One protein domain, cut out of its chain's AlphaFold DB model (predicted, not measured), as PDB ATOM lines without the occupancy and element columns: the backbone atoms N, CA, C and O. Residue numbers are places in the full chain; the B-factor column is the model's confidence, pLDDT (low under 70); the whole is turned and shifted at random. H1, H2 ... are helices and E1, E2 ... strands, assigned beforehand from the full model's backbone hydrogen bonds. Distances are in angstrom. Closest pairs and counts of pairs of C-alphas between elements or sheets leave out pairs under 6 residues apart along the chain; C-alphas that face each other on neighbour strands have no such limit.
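What this domain is: This is residues 142 to 305 of the 887 residues of the protein "Phage_sheath_1C domain-containing protein" of Escherichia coli (UniProt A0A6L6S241). Two strongly twisted sheets lie partly face to face as a sandwich, one of seven strands, E3, E4, E5, E6, E11, E12 and E13, the other of four, E2, E1, E8 and E7. A two-stranded hairpin, E9 and E10, lies at one end of the long axis, and the one helix, H1, packs on E11 and E12 of the larger sheet. The printed part has 164 residues with thirteen named strands and one named helix, in the order E1 to E11, H1, E12, E13; the class is mostly strand, though under half of the residues are in named elements. The larger sheet is branched, with parallel and antiparallel pairs; the smaller runs E2, E1, E8, E7 and is mixed. The whole is compact, with a radius of gyration of the C-alphas of 16.4 A, and spans 51 by 36 by 31 A.

How they stand to each other: E1, residues 147 to 150, and E2, residues 161 to 164, form a hairpin, with N 149 and O 162 2.8 A apart. E2 runs on into E3, residues 166 to 170, at 53 degrees, and the chain changes sheet there. E3 is the parallel neighbour of E4, residues 187 to 191, with N 167 and O 187 2.9 A apart. E4, E5, residues 197 to 203, and E6, residues 208 to 210, make a meander, each strand the antiparallel neighbour of the one before; N 188 and O 201 are 2.9 A apart, N 202 and O 209 2.8 A. E6 runs on into E7, residues 213 to 216, at 60 degrees, back into the four-stranded sheet. E8, residues 232 to 235, is parallel to E7, with N 214 and O 232 2.9 A apart, and antiparallel to E1, with N 148 and O 233 2.8 A apart. E9, residues 252 to 256, and E10, residues 261 to 265, form a hairpin, with N 254 and O 263 2.8 A apart. E10 runs on into E11, residues 267 to 270, at 23 degrees. H1, residues 273 to 280, is on the branched sheet at a height over the sheet of 7.7 A, over E11 and slantwise to the strands, at 43 degrees to E11 on the local plane; the closest C-alphas are those of Gly 270 and Ile 276, 5.3 A. Every O i to N i+4 pair in H1 is within hydrogen-bond range. E11, H1 and E12, residues 288 to 293, make a strand-helix-strand unit, two parallel neighbour strands with a helix between, and its crossover is right-handed; N 268 and O 288 are 3.0 A apart. E12 and E13, residues 298 to 304, form a hairpin, with N 289 and O 302 2.9 A apart. E13 is also antiparallel to E5, with N 198 and O 299 2.8 A apart; E13 and E6 lie on one side of E5, E4 on the other side. The facing parts of the sandwich, two sheets face to face, are 9.7 A centre to centre, their strands at 41 degrees.

Where its parts are: E1 begins at C-alpha 147, (117.887, 88.361, 110.141). The longer strands from first to last C-alpha are E13, 19.4 A, E5, 19.0 A, and E12, 15.4 A; H1 measures 10.4 A. E13 ends at C-alpha 304, (99.704, 88.448, 89.652).

The domain as a whole: The C-alphas farthest apart are those of Ser 225 and Leu 258, 54.9 A. The printed part has no cut. The links E3 to E4, E7 to E8 and E8 to E9 are long. The mean pLDDT of the printed part is 89.4, and residues 238 to 246 are under 70.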
ATOM      1  N   GLN A 142     109.075 101.731 107.781       91.31
ATOM      2  CA  GLN A 142     108.025 100.863 108.337       91.31
ATOM      3  C   GLN A 142     108.259  99.367 108.081       91.31
ATOM      4  O   GLN A 142     107.569  98.528 108.666       91.31
ATOM      5  N   SER A 143     109.204  99.022 107.206       91.44
ATOM      6  CA  SER A 143     109.591  97.636 106.928       91.44
ATOM      7  C   SER A 143     110.552  97.086 107.978       91.44
ATOM      8  O   SER A 143     111.404  97.797 108.500       91.44
ATOM      9  N   GLN A 144     110.444  95.789 108.256       89.56
ATOM     10  CA  GLN A 144     111.255  95.082 109.244       89.56
ATOM     11  C   GLN A 144     111.816  93.796 108.633       89.56
ATOM     12  O   GLN A 144     111.087  93.042 107.990       89.56
ATOM     13  N   VAL A 145     113.093  93.508 108.879       91.44
ATOM     14  CA  VAL A 145     113.736  92.241 108.505       91.44
ATOM     15  C   VAL A 145     114.333  91.628 109.762       91.44
ATOM     16  O   VAL A 145     115.117  92.271 110.454       91.44
ATOM     17  N   GLU A 146     113.948  90.394 110.079       92.00
ATOM     18  CA  GLU A 146     114.458  89.677 111.250       92.00
ATOM     19  C   GLU A 146     115.523  88.680 110.775       92.00
ATOM     20  O   GLU A 146     115.211  87.542 110.422       92.00
ATOM     21  N   ALA A 147     116.775  89.138 110.685       94.19
ATOM     22  CA  ALA A 147     117.887  88.361 110.141       94.19
ATOM     23  C   ALA A 147     118.914  87.971 111.212       94.19
ATOM     24  O   ALA A 147     119.239  88.734 112.125       94.19
ATOM     25  N   TYR A 148     119.447  86.763 111.068       94.88
ATOM     26  CA  TYR A 148     120.381  86.138 111.987       94.88
ATOM     27  C   TYR A 148     121.678  85.752 111.275       94.88
ATOM     28  O   TYR A 148     121.646  85.332 110.125       94.88
ATOM     29  N   VAL A 149     122.806  85.803 111.981       95.62
ATOM     30  CA  VAL A 149     124.118  85.339 111.503       95.62
ATOM     31  C   VAL A 149     124.520  84.053 112.233       95.62
ATOM     32  O   VAL A 149     124.361  83.956 113.455       95.62
ATOM     33  N   ALA A 150     125.043  83.063 111.506       95.69
ATOM     34  CA  ALA A 150     125.552  81.815 112.081       95.69
ATOM     35  C   ALA A 150     126.844  82.061 112.884       95.69
ATOM     36  O   ALA A 150     127.832  82.566 112.349       95.69
ATOM     37  N   LYS A 151     126.869  81.687 114.173       94.62
ATOM     38  CA  LYS A 151     128.032  81.910 115.063       94.62
ATOM     39  C   LYS A 151     129.147  80.870 114.906       94.62
ATOM     40  O   LYS A 151     130.278  81.129 115.320       94.62
ATOM     41  N   LYS A 152     128.823  79.709 114.336       94.25
ATOM     42  CA  LYS A 152     129.711  78.563 114.105       94.25
ATOM     43  C   LYS A 152     129.331  77.862 112.802       94.25
ATOM     44  O   LYS A 152     128.189  77.979 112.363       94.25
ATOM     45  N   ASP A 153     130.258  77.084 112.271       94.94
ATOM     46  CA  ASP A 153     130.025  76.145 111.177       94.94
ATOM     47  C   ASP A 153     129.195  74.952 111.671       94.94
ATOM     48  O   ASP A 153     129.280  74.565 112.842       94.94
ATOM     49  N   SER A 154     128.390  74.353 110.790       93.62
ATOM     50  CA  SER A 154     127.452  73.276 111.150       93.62
ATOM     51  C   SER A 154     126.537  73.626 112.346       93.62
ATOM     52  O   SER A 154     126.558  72.940 113.378       93.62
ATOM     53  N   PRO A 155     125.719  74.698 112.259       94.19
ATOM     54  CA  PRO A 155     124.684  74.988 113.245       94.19
ATOM     55  C   PRO A 155     123.733  73.799 113.434       94.19
ATOM     56  O   PRO A 155     123.432  73.041 112.513       94.19
ATOM     57  N   SER A 156     123.268  73.649 114.671       92.94
ATOM     58  CA  SER A 156     122.498  72.501 115.166       92.94
ATOM     59  C   SER A 156     121.195  72.903 115.867       92.94
ATOM     60  O   SER A 156     120.357  72.054 116.156       92.94
ATOM     61  N   SER A 157     121.020  74.191 116.174       92.50
ATOM     62  CA  SER A 157     119.861  74.731 116.882       92.50
ATOM     63  C   SER A 157     119.709  76.237 116.647       92.50
ATOM     64  O   SER A 157     120.656  76.908 116.243       92.50
ATOM     65  N   PHE A 158     118.550  76.798 117.012       90.69
ATOM     66  CA  PHE A 158     118.330  78.251 117.081       90.69
ATOM     67  C   PHE A 158     119.425  78.992 117.874       90.69
ATOM     68  O   PHE A 158     119.838  80.087 117.500       90.69
ATOM     69  N   TYR A 159     119.953  78.381 118.939       93.06
ATOM     70  CA  TYR A 159     120.972  78.995 119.793       93.06
ATOM     71  C   TYR A 159     122.354  79.115 119.136       93.06
ATOM     72  O   TYR A 159     123.211  79.811 119.679       93.06
ATOM     73  N   ASP A 160     122.576  78.510 117.966       95.12
ATOM     74  CA  ASP A 160     123.795  78.685 117.165       95.12
ATOM     75  C   ASP A 160     123.759  79.953 116.287       95.12
ATOM     76  O   ASP A 160     124.782  80.355 115.730       95.12
ATOM     77  N   TRP A 161     122.618  80.643 116.238       95.00
ATOM     78  CA  TRP A 161     122.390  81.868 115.472       95.00
ATOM     79  C   TRP A 161     122.416  83.128 116.364       95.00
ATOM     80  O   TRP A 161     122.286  83.053 117.593       95.00
ATOM     81  N   GLN A 162     122.625  84.305 115.767       95.00
ATOM     82  CA  GLN A 162     122.611  85.609 116.445       95.00
ATOM     83  C   GLN A 162     121.828  86.642 115.634       95.00
ATOM     84  O   GLN A 162     122.202  86.927 114.503       95.00
ATOM     85  N   LEU A 163     120.784  87.227 116.230       93.56
ATOM     86  CA  LEU A 163     120.011  88.316 115.628       93.56
ATOM     87  C   LEU A 163     120.915  89.533 115.365       93.56
ATOM     88  O   LEU A 163     121.717  89.905 116.229       93.56
ATOM     89  N   LYS A 164     120.759  90.161 114.200       93.75
ATOM     90  CA  LYS A 164     121.477  91.373 113.790       93.75
ATOM     91  C   LYS A 164     120.503  92.429 113.240       93.75
ATOM     92  O   LYS A 164     119.475  92.056 112.675       93.75
ATOM     93  N   PRO A 165     120.796  93.734 113.403       90.19
ATOM     94  CA  PRO A 165     120.038  94.785 112.733       90.19
ATOM     95  C   PRO A 165     120.252  94.705 111.216       90.19
ATOM     96  O   PRO A 165     121.335  94.332 110.758       90.19
ATOM     97  N   VAL A 166     119.220  95.073 110.455       93.69
ATOM     98  CA  VAL A 166     119.244  95.134 108.988       93.69
ATOM     99  C   VAL A 166     118.855  96.540 108.547       93.69
ATOM    100  O   VAL A 166     117.748  96.989 108.842       93.69
ATOM    101  N   THR A 167     119.728  97.201 107.795       94.31
ATOM    102  CA  THR A 167     119.415  98.461 107.109       94.31
ATOM    103  C   THR A 167     118.940  98.155 105.690       94.31
ATOM    104  O   THR A 167     119.590  97.396 104.974       94.31
ATOM    105  N   ILE A 168     117.813  98.726 105.260       95.00
ATOM    106  CA  ILE A 168     117.303  98.561 103.888       95.00
ATOM    107  C   ILE A 168     117.708  99.788 103.067       95.00
ATOM    108  O   ILE A 168     117.400 100.915 103.459       95.00
ATOM    109  N   VAL A 169     118.377  99.572 101.933       94.56
ATOM    110  CA  VAL A 169     118.914 100.637 101.067       94.56
ATOM    111  C   VAL A 169     118.559 100.400  99.598       94.56
ATOM    112  O   VAL A 169     118.232  99.281  99.201       94.56
ATOM    113  N   SER A 170     118.658 101.450  98.784       94.81
ATOM    114  CA  SER A 170     118.486 101.404  97.330       94.81
ATOM    115  C   SER A 170     119.729 101.983  96.671       94.81
ATOM    116  O   SER A 170     120.016 103.159  96.874       94.81
ATOM    117  N   ALA A 171     120.464 101.169  95.917       93.94
ATOM    118  CA  ALA A 171     121.700 101.570  95.249       93.94
ATOM    119  C   ALA A 171     121.970 100.643  94.060       93.94
ATOM    120  O   ALA A 171     121.791  99.428  94.174       93.94
ATOM    121  N   GLU A 172     122.385 101.210  92.926       94.12
ATOM    122  CA  GLU A 172     122.629 100.433  91.710       94.12
ATOM    123  C   GLU A 172     123.899  99.594  91.858       94.12
ATOM    124  O   GLU A 172     123.811  98.369  91.740       94.12
ATOM    125  N   GLU A 173     125.032 100.182  92.248       94.31
ATOM    126  CA  GLU A 173     126.214  99.422  92.667       94.31
ATOM    127  C   GLU A 173     126.353  99.348  94.196       94.31
ATOM    128  O   GLU A 173     125.453  99.753  94.943       94.31
ATOM    129  N   VAL A 174     127.372  98.634  94.684       93.56
ATOM    130  CA  VAL A 174     127.506  98.298  96.116       93.56
ATOM    131  C   VAL A 174     128.398  99.301  96.850       93.56
ATOM    132  O   VAL A 174     128.221  99.531  98.044       93.56
ATOM    133  N   GLU A 175     129.295  99.943  96.111       92.81
ATOM    134  CA  GLU A 175     130.167 101.042  96.508       92.81
ATOM    135  C   GLU A 175     129.375 102.319  96.838       92.81
ATOM    136  O   GLU A 175     129.746 103.043  97.759       92.81
ATOM    137  N   ASP A 176     128.246 102.547  96.153       92.69
ATOM    138  CA  ASP A 176     127.341 103.691  96.364       92.69
ATOM    139  C   ASP A 176     126.614 103.651  97.725       92.69
ATOM    140  O   ASP A 176     125.998 104.633  98.152       92.69
ATOM    141  N   VAL A 177     126.624 102.506  98.418       92.56
ATOM    142  CA  VAL A 177     125.921 102.355  99.695       92.56
ATOM    143  C   VAL A 177     126.692 103.062 100.805       92.56
ATOM    144  O   VAL A 177     127.729 102.583 101.266       92.56
ATOM    145  N   SER A 178     126.129 104.165 101.306       90.81
ATOM    146  CA  SER A 178     126.677 104.881 102.461       90.81
ATOM    147  C   SER A 178     126.922 103.949 103.651       90.81
ATOM    148  O   SER A 178     126.021 103.268 104.146       90.81
ATOM    149  N   LEU A 179     128.168 103.951 104.129       91.38
ATOM    150  CA  LEU A 179     128.631 103.139 105.257       91.38
ATOM    151  C   LEU A 179     128.540 103.893 106.597       91.38
ATOM    152  O   LEU A 179     128.970 103.375 107.631       91.38
ATOM    153  N   VAL A 180     128.005 105.119 106.589       89.12
ATOM    154  CA  VAL A 180     127.862 105.973 107.775       89.12
ATOM    155  C   VAL A 180     126.859 105.343 108.745       89.12
ATOM    156  O   VAL A 180     125.723 105.054 108.385       89.12
ATOM    157  N   GLY A 181     127.291 105.118 109.988       85.69
ATOM    158  CA  GLY A 181     126.476 104.487 111.033       85.69
ATOM    159  C   GLY A 181     126.438 102.951 111.014       85.69
ATOM    160  O   GLY A 181     125.852 102.371 111.926       85.69
ATOM    161  N   LEU A 182     127.073 102.281 110.043       90.00
ATOM    162  CA  LEU A 182     127.142 100.812 109.979       90.00
ATOM    163  C   LEU A 182     128.395 100.262 110.680       90.00
ATOM    164  O   LEU A 182     129.524 100.589 110.303       90.00
ATOM    165  N   ASN A 183     128.207  99.364 111.649       91.31
ATOM    166  CA  ASN A 183     129.293  98.685 112.357       91.31
ATOM    167  C   ASN A 183     129.695  97.387 111.642       91.31
ATOM    168  O   ASN A 183     128.971  96.859 110.801       91.31
ATOM    169  N   VAL A 184     130.851  96.823 112.004       89.06
ATOM    170  CA  VAL A 184     131.267  95.504 111.502       89.06
ATOM    171  C   VAL A 184     130.273  94.419 111.950       89.06
ATOM    172  O   VAL A 184     129.777  94.420 113.078       89.06
ATOM    173  N   ASP A 185     129.978  93.492 111.039       87.81
ATOM    174  CA  ASP A 185     128.927  92.476 111.130       87.81
ATOM    175  C   ASP A 185     127.478  93.016 111.198       87.81
ATOM    176  O   ASP A 185     126.571  92.239 111.496       87.81
ATOM    177  N   ASP A 186     127.208  94.303 110.955       93.12
ATOM    178  CA  ASP A 186     125.833  94.766 110.686       93.12
ATOM    179  C   ASP A 186     125.395  94.373 109.264       93.12
ATOM    180  O   ASP A 186     126.233  94.153 108.380       93.12
ATOM    181  N   LEU A 187     124.082  94.232 109.050       96.50
ATOM    182  CA  LEU A 187     123.513  93.713 107.804       96.50
ATOM    183  C   LEU A 187     122.855  94.811 106.965       96.50
ATOM    184  O   LEU A 187     122.240  95.741 107.491       96.50
ATOM    185  N   VAL A 188     122.945  94.669 105.644       96.62
ATOM    186  CA  VAL A 188     122.355  95.587 104.666       96.62
ATOM    187  C   VAL A 188     121.596  94.795 103.609       96.62
ATOM    188  O   VAL A 188     122.172  93.952 102.927       96.62
ATOM    189  N   LEU A 189     120.314  95.101 103.435       96.06
ATOM    190  CA  LEU A 189     119.478  94.557 102.368       96.06
ATOM    191  C   LEU A 189     119.363  95.604 101.253       96.06
ATOM    192  O   LEU A 189     118.608  96.572 101.372       96.06
ATOM    193  N   ARG A 190     120.157  95.431 100.191       95.94
ATOM    194  CA  ARG A 190     120.292  96.381  99.076       95.94
ATOM    195  C   ARG A 190     119.356  96.006  97.934       95.94
ATOM    196  O   ARG A 190     119.520  94.945  97.338       95.94
ATOM    197  N   TYR A 191     118.417  96.888  97.613       96.19
ATOM    198  CA  TYR A 191     117.648  96.854  96.369       96.19
ATOM    199  C   TYR A 191     118.492  97.418  95.214       96.19
ATOM    200  O   TYR A 191     119.007  98.531  95.346       96.19
ATOM    201  N   LYS A 192     118.609  96.678  94.099       94.75
ATOM    202  CA  LYS A 192     119.251  97.124  92.847       94.75
ATOM    203  C   LYS A 192     118.172  97.568  91.837       94.75
ATOM    204  O   LYS A 192     117.418  96.716  91.356       94.75
ATOM    205  N   PRO A 193     118.051  98.874  91.523       91.19
ATOM    206  CA  PRO A 193     116.989  99.399  90.662       91.19
ATOM    207  C   PRO A 193     116.869  98.762  89.274       91.19
ATOM    208  O   PRO A 193     115.747  98.511  88.839       91.19
ATOM    209  N   SER A 194     117.975  98.470  88.581       90.56
ATOM    210  CA  SER A 194     117.932  97.981  87.192       90.56
ATOM    211  C   SER A 194     117.239  96.628  86.999       90.56
ATOM    212  O   SER A 194     116.647  96.393  85.946       90.56
ATOM    213  N   ASN A 195     117.291  95.737  87.997       91.69
ATOM    214  CA  ASN A 195     116.747  94.379  87.901       91.69
ATOM    215  C   ASN A 195     115.724  94.020  88.994       91.69
ATOM    216  O   ASN A 195     115.082  92.974  88.909       91.69
ATOM    217  N   GLY A 196     115.539  94.879  90.000       90.94
ATOM    218  CA  GLY A 196     114.545  94.710  91.058       90.94
ATOM    219  C   GLY A 196     114.905  93.697  92.150       90.94
ATOM    220  O   GLY A 196     114.067  93.441  93.018       90.94
ATOM    221  N   GLN A 197     116.118  93.133  92.130       94.38
ATOM    222  CA  GLN A 197     116.591  92.203  93.155       94.38
ATOM    223  C   GLN A 197     116.931  92.928  94.461       94.38
ATOM    224  O   GLN A 197     117.418  94.058  94.467       94.38
ATOM    225  N   MET A 198     116.733  92.236  95.581       95.00
ATOM    226  CA  MET A 198     117.181  92.652  96.907       95.00
ATOM    227  C   MET A 198     118.165  91.633  97.468       95.00
ATOM    228  O   MET A 198     117.780  90.515  97.810       95.00
ATOM    229  N   LEU A 199     119.425  92.039  97.569       95.56
ATOM    230  CA  LEU A 199     120.561  91.196  97.937       95.56
ATOM    231  C   LEU A 199     121.024  91.519  99.363       95.56
ATOM    232  O   LEU A 199     121.064  92.687  99.760       95.56
ATOM    233  N   MET A 200     121.357  90.485 100.139       96.44
ATOM    234  CA  MET A 200     121.780  90.630 101.533       96.44
ATOM    235  C   MET A 200     123.310  90.686 101.654       96.44
ATOM    236  O   MET A 200     124.031  89.784 101.224       96.44
ATOM    237  N   TYR A 201     123.792  91.743 102.302       96.25
ATOM    238  CA  TYR A 201     125.199  92.017 102.555       96.25
ATOM    239  C   TYR A 201     125.484  92.102 104.053       96.25
ATOM    240  O   TYR A 201     124.626  92.479 104.852       96.25
ATOM    241  N   LYS A 202     126.732  91.825 104.423       95.19
ATOM    242  CA  LYS A 202     127.284  92.065 105.756       95.19
ATOM    243  C   LYS A 202     128.443  93.057 105.673       95.19
ATOM    244  O   LYS A 202     129.298  92.949 104.792       95.19
ATOM    245  N   ARG A 203     128.503  94.005 106.609       93.81
ATOM    246  CA  ARG A 203     129.604  94.971 106.728       93.81
ATOM    247  C   ARG A 203     130.878  94.278 107.217       93.81
ATOM    248  O   ARG A 203     130.964  93.845 108.365       93.81
ATOM    249  N   SER A 204     131.879  94.192 106.345       90.62
ATOM    250  CA  SER A 204     133.257  93.830 106.694       90.62
ATOM    251  C   SER A 204     134.071  95.095 106.998       90.62
ATOM    252  O   SER A 204     133.556  96.207 106.893       90.62
ATOM    253  N   ALA A 205     135.358  94.959 107.329       87.50
ATOM    254  CA  ALA A 205     136.261  96.112 107.395       87.50
ATOM    255  C   ALA A 205     136.487  96.768 106.012       87.50
ATOM    256  O   ALA A 205     136.569  97.990 105.920       87.50
ATOM    257  N   SER A 206     136.543  95.969 104.939       86.31
ATOM    258  CA  SER A 206     136.870  96.418 103.577       86.31
ATOM    259  C   SER A 206     135.682  96.940 102.763       86.31
ATOM    260  O   SER A 206     135.903  97.632 101.777       86.31
ATOM    261  N   GLY A 207     134.439  96.644 103.153       91.56
ATOM    262  CA  GLY A 207     133.242  97.102 102.440       91.56
ATOM    263  C   GLY A 207     131.979  96.362 102.878       91.56
ATOM    264  O   GLY A 207     131.875  95.919 104.026       91.56
ATOM    265  N   LEU A 208     131.029  96.209 101.957       95.44
ATOM    266  CA  LEU A 208     129.903  95.283 102.075       95.44
ATOM    267  C   LEU A 208     130.229  93.989 101.321       95.44
ATOM    268  O   LEU A 208     130.689  94.031 100.185       95.44
ATOM    269  N   VAL A 209     129.984  92.838 101.945       94.75
ATOM    270  CA  VAL A 209     130.222  91.512 101.353       94.75
ATOM    271  C   VAL A 209     128.892  90.773 101.262       94.75
ATOM    272  O   VAL A 209     128.180  90.685 102.263       94.75
ATOM    273  N   GLN A 210     128.538  90.273 100.076       94.38
ATOM    274  CA  GLN A 210     127.344  89.442  99.898       94.38
ATOM    275  C   GLN A 210     127.552  88.115 100.629       94.38
ATOM    276  O   GLN A 210     128.606  87.495 100.488       94.38
ATOM    277  N   MET A 211     126.562  87.685 101.411       92.62
ATOM    278  CA  MET A 211     126.654  86.455 102.200       92.62
ATOM    279  C   MET A 211     125.692  85.391 101.678       92.62
ATOM    280  O   MET A 211     124.572  85.704 101.267       92.62
ATOM    281  N   GLU A 212     126.097  84.127 101.785       94.81
ATOM    282  CA  GLU A 212     125.193  82.991 101.609       94.81
ATOM    283  C   GLU A 212     124.022  83.125 102.595       94.81
ATOM    284  O   GLU A 212     124.224  83.275 103.806       94.81
ATOM    285  N   THR A 213     122.800  83.159 102.058       95.50
ATOM    286  CA  THR A 213     121.593  83.588 102.777       95.50
ATOM    287  C   THR A 213     120.450  82.607 102.534       95.50
ATOM    288  O   THR A 213     120.216  82.227 101.393       95.50
ATOM    289  N   TYR A 214     119.708  82.249 103.585       94.12
ATOM    290  CA  TYR A 214     118.555  81.340 103.524       94.12
ATOM    291  C   TYR A 214     117.281  82.014 104.043       94.12
ATOM    292  O   TYR A 214     117.332  82.725 105.055       94.12
ATOM    293  N   LEU A 215     116.125  81.721 103.439       93.94
ATOM    294  CA  LEU A 215     114.812  82.112 103.964       93.94
ATOM    295  C   LEU A 215     114.080  80.904 104.566       93.94
ATOM    296  O   LEU A 215     113.650  79.995 103.854       93.94
ATOM    297  N   SER A 216     113.847  80.909 105.883       91.62
ATOM    298  CA  SER A 216     113.031  79.857 106.512       91.62
ATOM    299  C   SER A 216     112.276  80.316 107.770       91.62
ATOM    300  O   SER A 216     112.704  81.254 108.451       91.62
ATOM    301  N   PRO A 217     111.138  79.680 108.112       88.81
ATOM    302  CA  PRO A 217     110.395  79.986 109.331       88.81
ATOM    303  C   PRO A 217     111.102  79.447 110.585       88.81
ATOM    304  O   PRO A 217     111.876  78.496 110.531       88.81
ATOM    305  N   ILE A 218     110.779  80.008 111.757       85.31
ATOM    306  CA  ILE A 218     111.428  79.677 113.045       85.31
ATOM    307  C   ILE A 218     111.343  78.196 113.463       85.31
ATOM    308  O   ILE A 218     112.186  77.722 114.216       85.31
ATOM    309  N   ASN A 219     110.366  77.436 112.958       85.69
ATOM    310  CA  ASN A 219     110.261  75.988 113.180       85.69
ATOM    311  C   ASN A 219     111.087  75.139 112.187       85.69
ATOM    312  O   ASN A 219     111.035  73.914 112.252       85.69
ATOM    313  N   LYS A 220     111.844  75.778 111.286       88.69
ATOM    314  CA  LYS A 220     112.767  75.177 110.311       88.69
ATOM    315  C   LYS A 220     114.094  75.957 110.265       88.69
ATOM    316  O   LYS A 220     114.549  76.353 109.193       88.69
ATOM    317  N   VAL A 221     114.689  76.219 111.431       90.44
ATOM    318  CA  VAL A 221     116.012  76.869 111.543       90.44
ATOM    319  C   VAL A 221     117.030  76.148 110.640       90.44
ATOM    320  O   VAL A 221     117.090  74.918 110.715       90.44
ATOM    321  N   PRO A 222     117.841  76.851 109.822       93.38
ATOM    322  CA  PRO A 222     118.850  76.197 108.995       93.38
ATOM    323  C   PRO A 222     119.931  75.529 109.860       93.38
ATOM    324  O   PRO A 222     120.437  76.113 110.825       93.38
ATOM    325  N   VAL A 223     120.250  74.279 109.520       91.81
ATOM    326  CA  VAL A 223     121.154  73.386 110.259       91.81
ATOM    327  C   VAL A 223     121.889  72.449 109.297       91.81
ATOM    328  O   VAL A 223     121.403  72.185 108.198       91.81
ATOM    329  N   GLY A 224     123.015  71.890 109.739       89.88
ATOM    330  CA  GLY A 224     123.777  70.884 108.990       89.88
ATOM    331  C   GLY A 224     125.057  71.410 108.335       89.88
ATOM    332  O   GLY A 224     125.383  72.591 108.409       89.88
ATOM    333  N   SER A 225     125.810  70.498 107.717       87.94
ATOM    334  CA  SER A 225     127.200  70.715 107.282       87.94
ATOM    335  C   SER A 225     127.386  71.593 106.040       87.94
ATOM    336  O   SER A 225     128.517  71.786 105.610       87.94
ATOM    337  N   THR A 226     126.303  72.102 105.454       86.62
ATOM    338  CA  THR A 226     126.316  73.060 104.335       86.62
ATOM    339  C   THR A 226     126.201  74.517 104.789       86.62
ATOM    340  O   THR A 226     126.229  75.413 103.951       86.62
ATOM    341  N   VAL A 227     126.051  74.770 106.096       92.12
ATOM    342  CA  VAL A 227     125.943  76.120 106.659       92.12
ATOM    343  C   VAL A 227     127.230  76.485 107.402       92.12
ATOM    344  O   VAL A 227     127.597  75.847 108.394       92.12
ATOM    345  N   GLU A 228     127.895  77.535 106.925       94.31
ATOM    346  CA  GLU A 228     129.170  78.037 107.446       94.31
ATOM    347  C   GLU A 228     128.977  79.209 108.419       94.31
ATOM    348  O   GLU A 228     127.940  79.887 108.444       94.31
ATOM    349  N   LYS A 229     129.995  79.472 109.241       92.81
ATOM    350  CA  LYS A 229     130.022  80.612 110.155       92.81
ATOM    351  C   LYS A 229     129.991  81.929 109.375       92.81
ATOM    352  O   LYS A 229     130.922  82.271 108.655       92.81
ATOM    353  N   GLY A 230     128.976  82.743 109.643       91.44
ATOM    354  CA  GLY A 230     128.768  84.029 108.980       91.44
ATOM    355  C   GLY A 230     127.645  84.027 107.945       91.44
ATOM    356  O   GLY A 230     127.187  85.118 107.606       91.44
ATOM    357  N   ASN A 231     127.161  82.855 107.513       95.50
ATOM    358  CA  ASN A 231     125.974  82.746 106.662       95.50
ATOM    359  C   ASN A 231     124.760  83.364 107.370       95.50
ATOM    360  O   ASN A 231     124.700  83.415 108.607       95.50
ATOM    361  N   ILE A 232     123.800  83.847 106.583       96.31
ATOM    362  CA  ILE A 232     122.642  84.594 107.072       96.31
ATOM    363  C   ILE A 232     121.382  83.736 106.977       96.31
ATOM    364  O   ILE A 232     121.115  83.072 105.982       96.31
ATOM    365  N   TRP A 233     120.562  83.786 108.019       95.06
ATOM    366  CA  TRP A 233     119.212  83.248 108.018       95.06
ATOM    367  C   TRP A 233     118.230  84.401 108.193       95.06
ATOM    368  O   TRP A 233     118.189  85.048 109.240       95.06
ATOM    369  N   ILE A 234     117.435  84.664 107.161       94.62
ATOM    370  CA  ILE A 234     116.305  85.582 107.244       94.62
ATOM    371  C   ILE A 234     115.123  84.778 107.778       94.62
ATOM    372  O   ILE A 234     114.672  83.815 107.149       94.62
ATOM    373  N   ARG A 235     114.604  85.169 108.946       91.38
ATOM    374  CA  ARG A 235     113.400  84.554 109.494       91.38
ATOM    375  C   ARG A 235     112.212  84.960 108.636       91.38
ATOM    376  O   ARG A 235     111.816  86.130 108.574       91.38
ATOM    377  N   ASP A 236     111.630  83.954 108.009       89.12
ATOM    378  CA  ASP A 236     110.454  84.083 107.173       89.12
ATOM    379  C   ASP A 236     109.233  84.533 107.992       89.12
ATOM    380  O   ASP A 236     108.975  84.024 109.089       89.12
ATOM    381  N   GLY A 237     108.496  85.515 107.469       71.75
ATOM    382  CA  GLY A 237     107.335  86.095 108.137       71.75
ATOM    383  C   GLY A 237     106.143  85.139 108.141       71.75
ATOM    384  O   GLY A 237     105.759  84.601 107.095       71.75
ATOM    385  N   TYR A 238     105.521  84.947 109.309       63.84
ATOM    386  CA  TYR A 238     104.290  84.165 109.436       63.84
ATOM    387  C   TYR A 238     103.356  84.712 110.524       63.84
ATOM    388  O   TYR A 238     103.792  85.098 111.605       63.84
ATOM    389  N   THR A 239     102.050  84.669 110.232       51.75
ATOM    390  CA  THR A 239     100.912  85.121 111.058       51.75
ATOM    391  C   THR A 239     100.900  86.584 111.514       51.75
ATOM    392  O   THR A 239     101.580  86.981 112.455       51.75
ATOM    393  N   GLN A 240      99.961  87.350 110.953       49.34
ATOM    394  CA  GLN A 240      99.334  88.475 111.645       49.34
ATOM    395  C   GLN A 240      98.390  87.898 112.716       49.34
ATOM    396  O   GLN A 240      97.340  87.358 112.375       49.34
ATOM    397  N   ASN A 241      98.766  87.965 113.995       36.81
ATOM    398  CA  ASN A 241      97.967  87.413 115.096       36.81
ATOM    399  C   ASN A 241      97.889  88.426 116.251       36.81
ATOM    400  O   ASN A 241      98.665  88.385 117.204       36.81
ATOM    401  N   GLY A 242      96.988  89.401 116.106       49.44
ATOM    402  CA  GLY A 242      96.969  90.618 116.922       49.44
ATOM    403  C   GLY A 242      97.987  91.662 116.444       49.44
ATOM    404  O   GLY A 242      98.364  91.683 115.274       49.44
ATOM    405  N   SER A 243      98.412  92.546 117.351       47.03
ATOM    406  CA  SER A 243      99.258  93.712 117.036       47.03
ATOM    407  C   SER A 243     100.758  93.415 116.895       47.03
ATOM    408  O   SER A 243     101.508  94.294 116.481       47.03
ATOM    409  N   ASN A 244     101.205  92.205 117.245       50.19
ATOM    410  CA  ASN A 244     102.624  91.846 117.275       50.19
ATOM    411  C   ASN A 244     103.004  91.052 116.017       50.19
ATOM    412  O   ASN A 244     102.449  89.982 115.765       50.19
ATOM    413  N   TYR A 245     103.979  91.559 115.262       58.72
ATOM    414  CA  TYR A 245     104.587  90.860 114.130       58.72
ATOM    415  C   TYR A 245     105.861  90.126 114.571       58.72
ATOM    416  O   TYR A 245     106.585  90.602 115.443       58.72
ATOM    417  N   PHE A 246     106.140  88.982 113.943       66.81
ATOM    418  CA  PHE A 246     107.366  88.208 114.137       66.81
ATOM    419  C   PHE A 246     107.890  87.717 112.780       66.81
ATOM    420  O   PHE A 246     107.107  87.262 111.941       66.81
ATOM    421  N   GLY A 247     109.207  87.744 112.580       79.50
ATOM    422  CA  GLY A 247     109.830  87.518 111.279       79.50
ATOM    423  C   GLY A 247     109.801  88.753 110.373       79.50
ATOM    424  O   GLY A 247     109.451  89.861 110.779       79.50
ATOM    425  N   THR A 248     110.197  88.546 109.122       87.75
ATOM    426  CA  THR A 248     110.332  89.611 108.119       87.75
ATOM    427  C   THR A 248     108.974  90.122 107.624       87.75
ATOM    428  O   THR A 248     108.076  89.342 107.304       87.75
ATOM    429  N   ARG A 249     108.831  91.451 107.533       86.81
ATOM    430  CA  ARG A 249     107.637  92.175 107.082       86.81
ATOM    431  C   ARG A 249     108.047  93.350 106.193       86.81
ATOM    432  O   ARG A 249     108.479  94.391 106.686       86.81
ATOM    433  N   PHE A 250     107.824  93.223 104.890       91.56
ATOM    434  CA  PHE A 250     107.951  94.345 103.963       91.56
ATOM    435  C   PHE A 250     106.656  95.168 103.940       91.56
ATOM    436  O   PHE A 250     105.565  94.624 103.766       91.56
ATOM    437  N   VAL A 251     106.763  96.484 104.128       92.38
ATOM    438  CA  VAL A 251     105.649  97.432 104.016       92.38
ATOM    439  C   VAL A 251     105.747  98.112 102.661       92.38
ATOM    440  O   VAL A 251     106.549  99.019 102.453       92.38
ATOM    441  N   ILE A 252     104.915  97.656 101.726       94.19
ATOM    442  CA  ILE A 252     104.776  98.279 100.412       94.19
ATOM    443  C   ILE A 252     103.448  99.035 100.379       94.19
ATOM    444  O   ILE A 252     102.417  98.543 100.839       94.19
ATOM    445  N   LYS A 253     103.467 100.250  99.843       95.12
ATOM    446  CA  LYS A 253     102.311 101.131  99.677       95.12
ATOM    447  C   LYS A 253     102.068 101.391  98.191       95.12
ATOM    448  O   LYS A 253     103.009 101.414  97.406       95.12
ATOM    449  N   ARG A 254     100.812 101.613  97.801       93.56
ATOM    450  CA  ARG A 254     100.391 102.017  96.451       93.56
ATOM    451  C   ARG A 254      99.724 103.387  96.510       93.56
ATOM    452  O   ARG A 254      98.801 103.584  97.302       93.56
ATOM    453  N   TYR A 255     100.182 104.317  95.681       94.06
ATOM    454  CA  TYR A 255      99.609 105.658  95.606       94.06
ATOM    455  C   TYR A 255      98.266 105.654  94.864       94.06
ATOM    456  O   TYR A 255      98.151 105.050  93.795       94.06
ATOM    457  N   ALA A 256      97.264 106.336  95.423       89.81
ATOM    458  CA  ALA A 256      95.963 106.568  94.803       89.81
ATOM    459  C   ALA A 256      95.781 108.070  94.534       89.81
ATOM    460  O   ALA A 256      95.533 108.845  95.458       89.81
ATOM    461  N   SER A 257      95.888 108.490  93.270       83.94
ATOM    462  CA  SER A 257      95.919 109.919  92.911       83.94
ATOM    463  C   SER A 257      94.624 110.669  93.230       83.94
ATOM    464  O   SER A 257      94.678 111.836  93.600       83.94
ATOM    465  N   LEU A 258      93.468 109.999  93.142       79.38
ATOM    466  CA  LEU A 258      92.146 110.592  93.401       79.38
ATOM    467  C   LEU A 258      91.928 111.024  94.860       79.38
ATOM    468  O   LEU A 258      91.092 111.882  95.116       79.38
ATOM    469  N   THR A 259      92.642 110.419  95.813       82.19
ATOM    470  CA  THR A 259      92.556 110.755  97.247       82.19
ATOM    471  C   THR A 259      93.874 111.274  97.813       82.19
ATOM    472  O   THR A 259      93.931 111.636  98.982       82.19
ATOM    473  N   GLN A 260      94.937 111.275  97.005       82.75
ATOM    474  CA  GLN A 260      96.319 111.566  97.389       82.75
ATOM    475  C   GLN A 260      96.876 110.680  98.529       82.75
ATOM    476  O   GLN A 260      97.872 111.025  99.165       82.75
ATOM    477  N   VAL A 261      96.283 109.500  98.766       88.44
ATOM    478  CA  VAL A 261      96.662 108.583  99.859       88.44
ATOM    479  C   VAL A 261      97.547 107.428  99.376       88.44
ATOM    480  O   VAL A 261      97.287 106.778  98.361       88.44
ATOM    481  N   TRP A 262      98.563 107.109 100.181       92.38
ATOM    482  CA  TRP A 262      99.376 105.898 100.073       92.38
ATOM    483  C   TRP A 262      98.742 104.733 100.843       92.38
ATOM    484  O   TRP A 262      98.812 104.667 102.070       92.38
ATOM    485  N   ASN A 263      98.144 103.785 100.122       94.00
ATOM    486  CA  ASN A 263      97.444 102.636 100.700       94.00
ATOM    487  C   ASN A 263      98.401 101.447 100.863       94.00
ATOM    488  O   ASN A 263      99.084 101.091  99.906       94.00
ATOM    489  N   ILE A 264      98.450 100.805 102.034       92.31
ATOM    490  CA  ILE A 264      99.301  99.619 102.243       92.31
ATOM    491  C   ILE A 264      98.788  98.451 101.387       92.31
ATOM    492  O   ILE A 264      97.613  98.092 101.448       92.31
ATOM    493  N   VAL A 265      99.691  97.832 100.629       92.75
ATOM    494  CA  VAL A 265      99.473  96.568  99.922       92.75
ATOM    495  C   VAL A 265     100.148  95.460 100.741       92.75
ATOM    496  O   VAL A 265     101.351  95.558 100.989       92.75
ATOM    497  N   PRO A 266      99.425  94.410 101.175       90.12
ATOM    498  CA  PRO A 266     100.035  93.267 101.847       90.12
ATOM    499  C   PRO A 266     101.173  92.670 101.014       90.12
ATOM    500  O   PRO A 266     101.016  92.464  99.812       90.12
ATOM    501  N   ALA A 267     102.305  92.370 101.647       91.06
ATOM    502  CA  ALA A 267     103.423  91.675 101.020       91.06
ATOM    503  C   ALA A 267     103.732  90.398 101.809       91.06
ATOM    504  O   ALA A 267     103.806  90.431 103.038       91.06
ATOM    505  N   TYR A 268     103.903  89.278 101.106       90.69
ATOM    506  CA  TYR A 268     104.147  87.967 101.712       90.69
ATOM    507  C   TYR A 268     105.456  87.375 101.190       90.69
ATOM    508  O   TYR A 268     105.648  87.282  99.978       90.69
ATOM    509  N   THR A 269     106.343  86.979 102.105       91.62
ATOM    510  CA  THR A 269     107.614  86.306 101.800       91.62
ATOM    511  C   THR A 269     107.425  84.803 101.583       91.62
ATOM    512  O   THR A 269     106.502  84.212 102.146       91.62
ATOM    513  N   GLY A 270     108.307  84.167 100.814       91.00
ATOM    514  CA  GLY A 270     108.394  82.706 100.679       91.00
ATOM    515  C   GLY A 270     109.393  82.295  99.595       91.00
ATOM    516  O   GLY A 270     109.770  83.123  98.769       91.00
ATOM    517  N   ASN A 271     109.820  81.032  99.581       92.00
ATOM    518  CA  ASN A 271     110.787  80.525  98.590       92.00
ATOM    519  C   ASN A 271     110.124  80.173  97.246       92.00
ATOM    520  O   ASN A 271     110.756  80.106  96.190       92.00
ATOM    521  N   SER A 272     108.812  79.953  97.289       91.00
ATOM    522  CA  SER A 272     107.981  79.536  96.166       91.00
ATOM    523  C   SER A 272     106.693  80.356  96.114       91.00
ATOM    524  O   SER A 272     106.220  80.875  97.133       91.00
ATOM    525  N   PHE A 273     106.084  80.454  94.934       91.31
ATOM    526  CA  PHE A 273     104.740  81.023  94.815       91.31
ATOM    527  C   PHE A 273     103.705  80.161  95.559       91.31
ATOM    528  O   PHE A 273     102.784  80.715  96.153       91.31
ATOM    529  N   GLN A 274     103.919  78.845  95.674       90.12
ATOM    530  CA  GLN A 274     103.135  77.953  96.539       90.12
ATOM    531  C   GLN A 274     103.154  78.378  98.017       90.12
ATOM    532  O   GLN A 274     102.095  78.407  98.648       90.12
ATOM    533  N   GLU A 275     104.317  78.709  98.590       88.75
ATOM    534  CA  GLU A 275     104.418  79.178  99.984       88.75
ATOM    535  C   GLU A 275     103.769  80.557 100.177       88.75
ATOM    536  O   GLU A 275     103.153  80.816 101.211       88.75
ATOM    537  N   ILE A 276     103.858  81.427  99.172       90.12
ATOM    538  CA  ILE A 276     103.275  82.773  99.195       90.12
ATOM    539  C   ILE A 276     101.742  82.723  99.089       90.12
ATOM    540  O   ILE A 276     101.048  83.348  99.895       90.12
ATOM    541  N   GLU A 277     101.202  81.931  98.158       90.44
ATOM    542  CA  GLU A 277      99.764  81.660  98.013       90.44
ATOM    543  C   GLU A 277      99.163  81.026  99.281       90.44
ATOM    544  O   GLU A 277      98.002  81.274  99.616       90.44
ATOM    545  N   ALA A 278      99.956  80.259 100.036       87.81
ATOM    546  CA  ALA A 278      99.546  79.702 101.324       87.81
ATOM    547  C   ALA A 278      99.410  80.744 102.444       87.81
ATOM    548  O   ALA A 278      98.609  80.552 103.360       87.81
ATOM    549  N   LYS A 279     100.150  81.856 102.368       85.94
ATOM    550  CA  LYS A 279     100.095  82.950 103.353       85.94
ATOM    551  C   LYS A 279      99.047  84.005 103.022       85.94
ATOM    552  O   LYS A 279      98.430  84.542 103.939       85.94
ATOM    553  N   SER A 280      98.837  84.293 101.739       86.94
ATOM    554  CA  SER A 280      97.761  85.181 101.288       86.94
ATOM    555  C   SER A 280      96.386  84.506 101.360       86.94
ATOM    556  O   SER A 280      95.379  85.180 101.567       86.94
ATOM    557  N   GLY A 281      96.330  83.180 101.174       86.81
ATOM    558  CA  GLY A 281      95.091  82.405 101.078       86.81
ATOM    559  C   GLY A 281      94.285  82.674  99.799       86.81
ATOM    560  O   GLY A 281      93.183  82.145  99.654       86.81
ATOM    561  N   VAL A 282      94.805  83.491  98.875       84.56
ATOM    562  CA  VAL A 282      94.120  83.923  97.649       84.56
ATOM    563  C   VAL A 282      95.082  84.037  96.465       84.56
ATOM    564  O   VAL A 282      96.247  84.405  96.606       84.56
ATOM    565  N   LEU A 283      94.559  83.799  95.262       87.00
ATOM    566  CA  LEU A 283      95.230  84.120  94.000       87.00
ATOM    567  C   LEU A 283      94.482  85.278  93.324       87.00
ATOM    568  O   LEU A 283      93.475  85.070  92.635       87.00
ATOM    569  N   ASN A 284      94.937  86.495  93.626       85.62
ATOM    570  CA  ASN A 284      94.459  87.773  93.102       85.62
ATOM    571  C   ASN A 284      95.635  88.786  93.035       85.62
ATOM    572  O   ASN A 284      96.759  88.481  93.433       85.62
ATOM    573  N   ASN A 285      95.370  90.017  92.591       84.44
ATOM    574  CA  ASN A 285      96.343  91.120  92.551       84.44
ATOM    575  C   ASN A 285      96.279  92.065  93.778       84.44
ATOM    576  O   ASN A 285      96.753  93.206  93.704       84.44
ATOM    577  N   SER A 286      95.681  91.630  94.900       87.12
ATOM    578  CA  SER A 286      95.508  92.461  96.107       87.12
ATOM    579  C   SER A 286      96.687  92.396  97.083       87.12
ATOM    580  O   SER A 286      96.603  92.964  98.169       87.12
ATOM    581  N   TYR A 287      97.766  91.703  96.719       90.81
ATOM    582  CA  TYR A 287      99.003  91.596  97.490       90.81
ATOM    583  C   TYR A 287     100.220  91.546  96.558       90.81
ATOM    584  O   TYR A 287     100.085  91.453  95.336       90.81
ATOM    585  N   ILE A 288     101.411  91.614  97.149       93.19
ATOM    586  CA  ILE A 288     102.704  91.466  96.478       93.19
ATOM    587  C   ILE A 288     103.379  90.181  96.961       93.19
ATOM    588  O   ILE A 288     103.495  89.925  98.162       93.19
ATOM    589  N   ALA A 289     103.821  89.367  96.010       93.06
ATOM    590  CA  ALA A 289     104.593  88.162  96.256       93.06
ATOM    591  C   ALA A 289     106.077  88.538  96.367       93.06
ATOM    592  O   ALA A 289     106.683  88.961  95.387       93.06
ATOM    593  N   SER A 290     106.660  88.417  97.559       94.06
ATOM    594  CA  SER A 290     108.086  88.647  97.802       94.06
ATOM    595  C   SER A 290     108.807  87.304  97.782       94.06
ATOM    596  O   SER A 290     109.002  86.662  98.816       94.06
ATOM    597  N   ARG A 291     109.126  86.826  96.579       93.69
ATOM    598  CA  ARG A 291     109.770  85.524  96.418       93.69
ATOM    599  C   ARG A 291     111.260  85.655  96.706       93.69
ATOM    600  O   ARG A 291     111.909  86.529  96.139       93.69
ATOM    601  N   PHE A 292     111.771  84.799  97.585       95.19
ATOM    602  CA  PHE A 292     113.201  84.560  97.732       95.19
ATOM    603  C   PHE A 292     113.633  83.514  96.710       95.19
ATOM    604  O   PHE A 292     112.950  82.507  96.517       95.19
ATOM    605  N   ASP A 293     114.742  83.781  96.039       93.06
ATOM    606  CA  ASP A 293     115.363  82.892  95.073       93.06
ATOM    607  C   ASP A 293     116.657  82.317  95.660       93.06
ATOM    608  O   ASP A 293     117.596  83.050  95.973       93.06
ATOM    609  N   GLU A 294     116.691  80.993  95.807       87.88
ATOM    610  CA  GLU A 294     117.819  80.249  96.374       87.88
ATOM    611  C   GLU A 294     119.004  80.101  95.399       87.88
ATOM    612  O   GLU A 294     120.087  79.733  95.853       87.88
ATOM    613  N   ASP A 295     118.852  80.437  94.110       88.94
ATOM    614  CA  ASP A 295     119.978  80.479  93.162       88.94
ATOM    615  C   ASP A 295     120.718  81.831  93.220       88.94
ATOM    616  O   ASP A 295     121.948  81.865  93.261       88.94
ATOM    617  N   SER A 296     119.999  82.963  93.279       89.81
ATOM    618  CA  SER A 296     120.605  84.309  93.382       89.81
ATOM    619  C   SER A 296     120.771  84.855  94.809       89.81
ATOM    620  O   SER A 296     121.362  85.924  94.987       89.81
ATOM    621  N   LYS A 297     120.243  84.158  95.824       93.38
ATOM    622  CA  LYS A 297     120.138  84.603  97.232       93.38
ATOM    623  C   LYS A 297     119.486  85.979  97.389       93.38
ATOM    624  O   LYS A 297     119.878  86.779  98.244       93.38
ATOM    625  N   SER A 298     118.491  86.263  96.552       94.38
ATOM    626  CA  SER A 298     117.814  87.559  96.500       94.38
ATOM    627  C   SER A 298     116.314  87.438  96.746       94.38
ATOM    628  O   SER A 298     115.693  86.440  96.390       94.38
ATOM    629  N   PHE A 299     115.702  88.478  97.317       95.19
ATOM    630  CA  PHE A 299     114.264  88.677  97.136       95.19
ATOM    631  C   PHE A 299     113.996  89.380  95.805       95.19
ATOM    632  O   PHE A 299     114.771  90.229  95.368       95.19
ATOM    633  N   SER A 300     112.850  89.091  95.200       94.69
ATOM    634  CA  SER A 300     112.262  89.883  94.119       94.69
ATOM    635  C   SER A 300     110.754  90.019  94.338       94.69
ATOM    636  O   SER A 300     110.100  89.112  94.864       94.69
ATOM    637  N   PHE A 301     110.191  91.173  93.975       94.88
ATOM    638  CA  PHE A 301     108.766  91.452  94.162       94.88
ATOM    639  C   PHE A 301     107.968  91.212  92.880       94.88
ATOM    640  O   PHE A 301     108.274  91.769  91.826       94.88
ATOM    641  N   TYR A 302     106.890  90.445  93.003       93.94
ATOM    642  CA  TYR A 302     106.004  90.064  91.912       93.94
ATOM    643  C   TYR A 302     104.551  90.438  92.218       93.94
ATOM    644  O   TYR A 302     104.125  90.507  93.375       93.94
ATOM    645  N   ILE A 303     103.762  90.627  91.165       91.94
ATOM    646  CA  ILE A 303     102.304  90.774  91.220       91.94
ATOM    647  C   ILE A 303     101.660  89.746  90.285       91.94
ATOM    648  O   ILE A 303     102.282  89.329  89.306       91.94
ATOM    649  N   GLN A 304     100.427  89.321  90.574       90.31
ATOM    650  CA  GLN A 304      99.704  88.448  89.652       90.31
ATOM    651  C   GLN A 304      99.428  89.184  88.328       90.31
ATOM    652  O   GLN A 304      98.794  90.241  88.320       90.31
ATOM    653  N   SER A 305      99.887  88.603  87.221       83.06
ATOM    654  CA  SER A 305      99.781  89.116  85.853       83.06
ATOM    655  C   SER A 305      98.697  88.416  85.026       83.06
ATOM    656  O   SER A 305      98.108  89.030  84.139       83.06
TER     657      SER A 305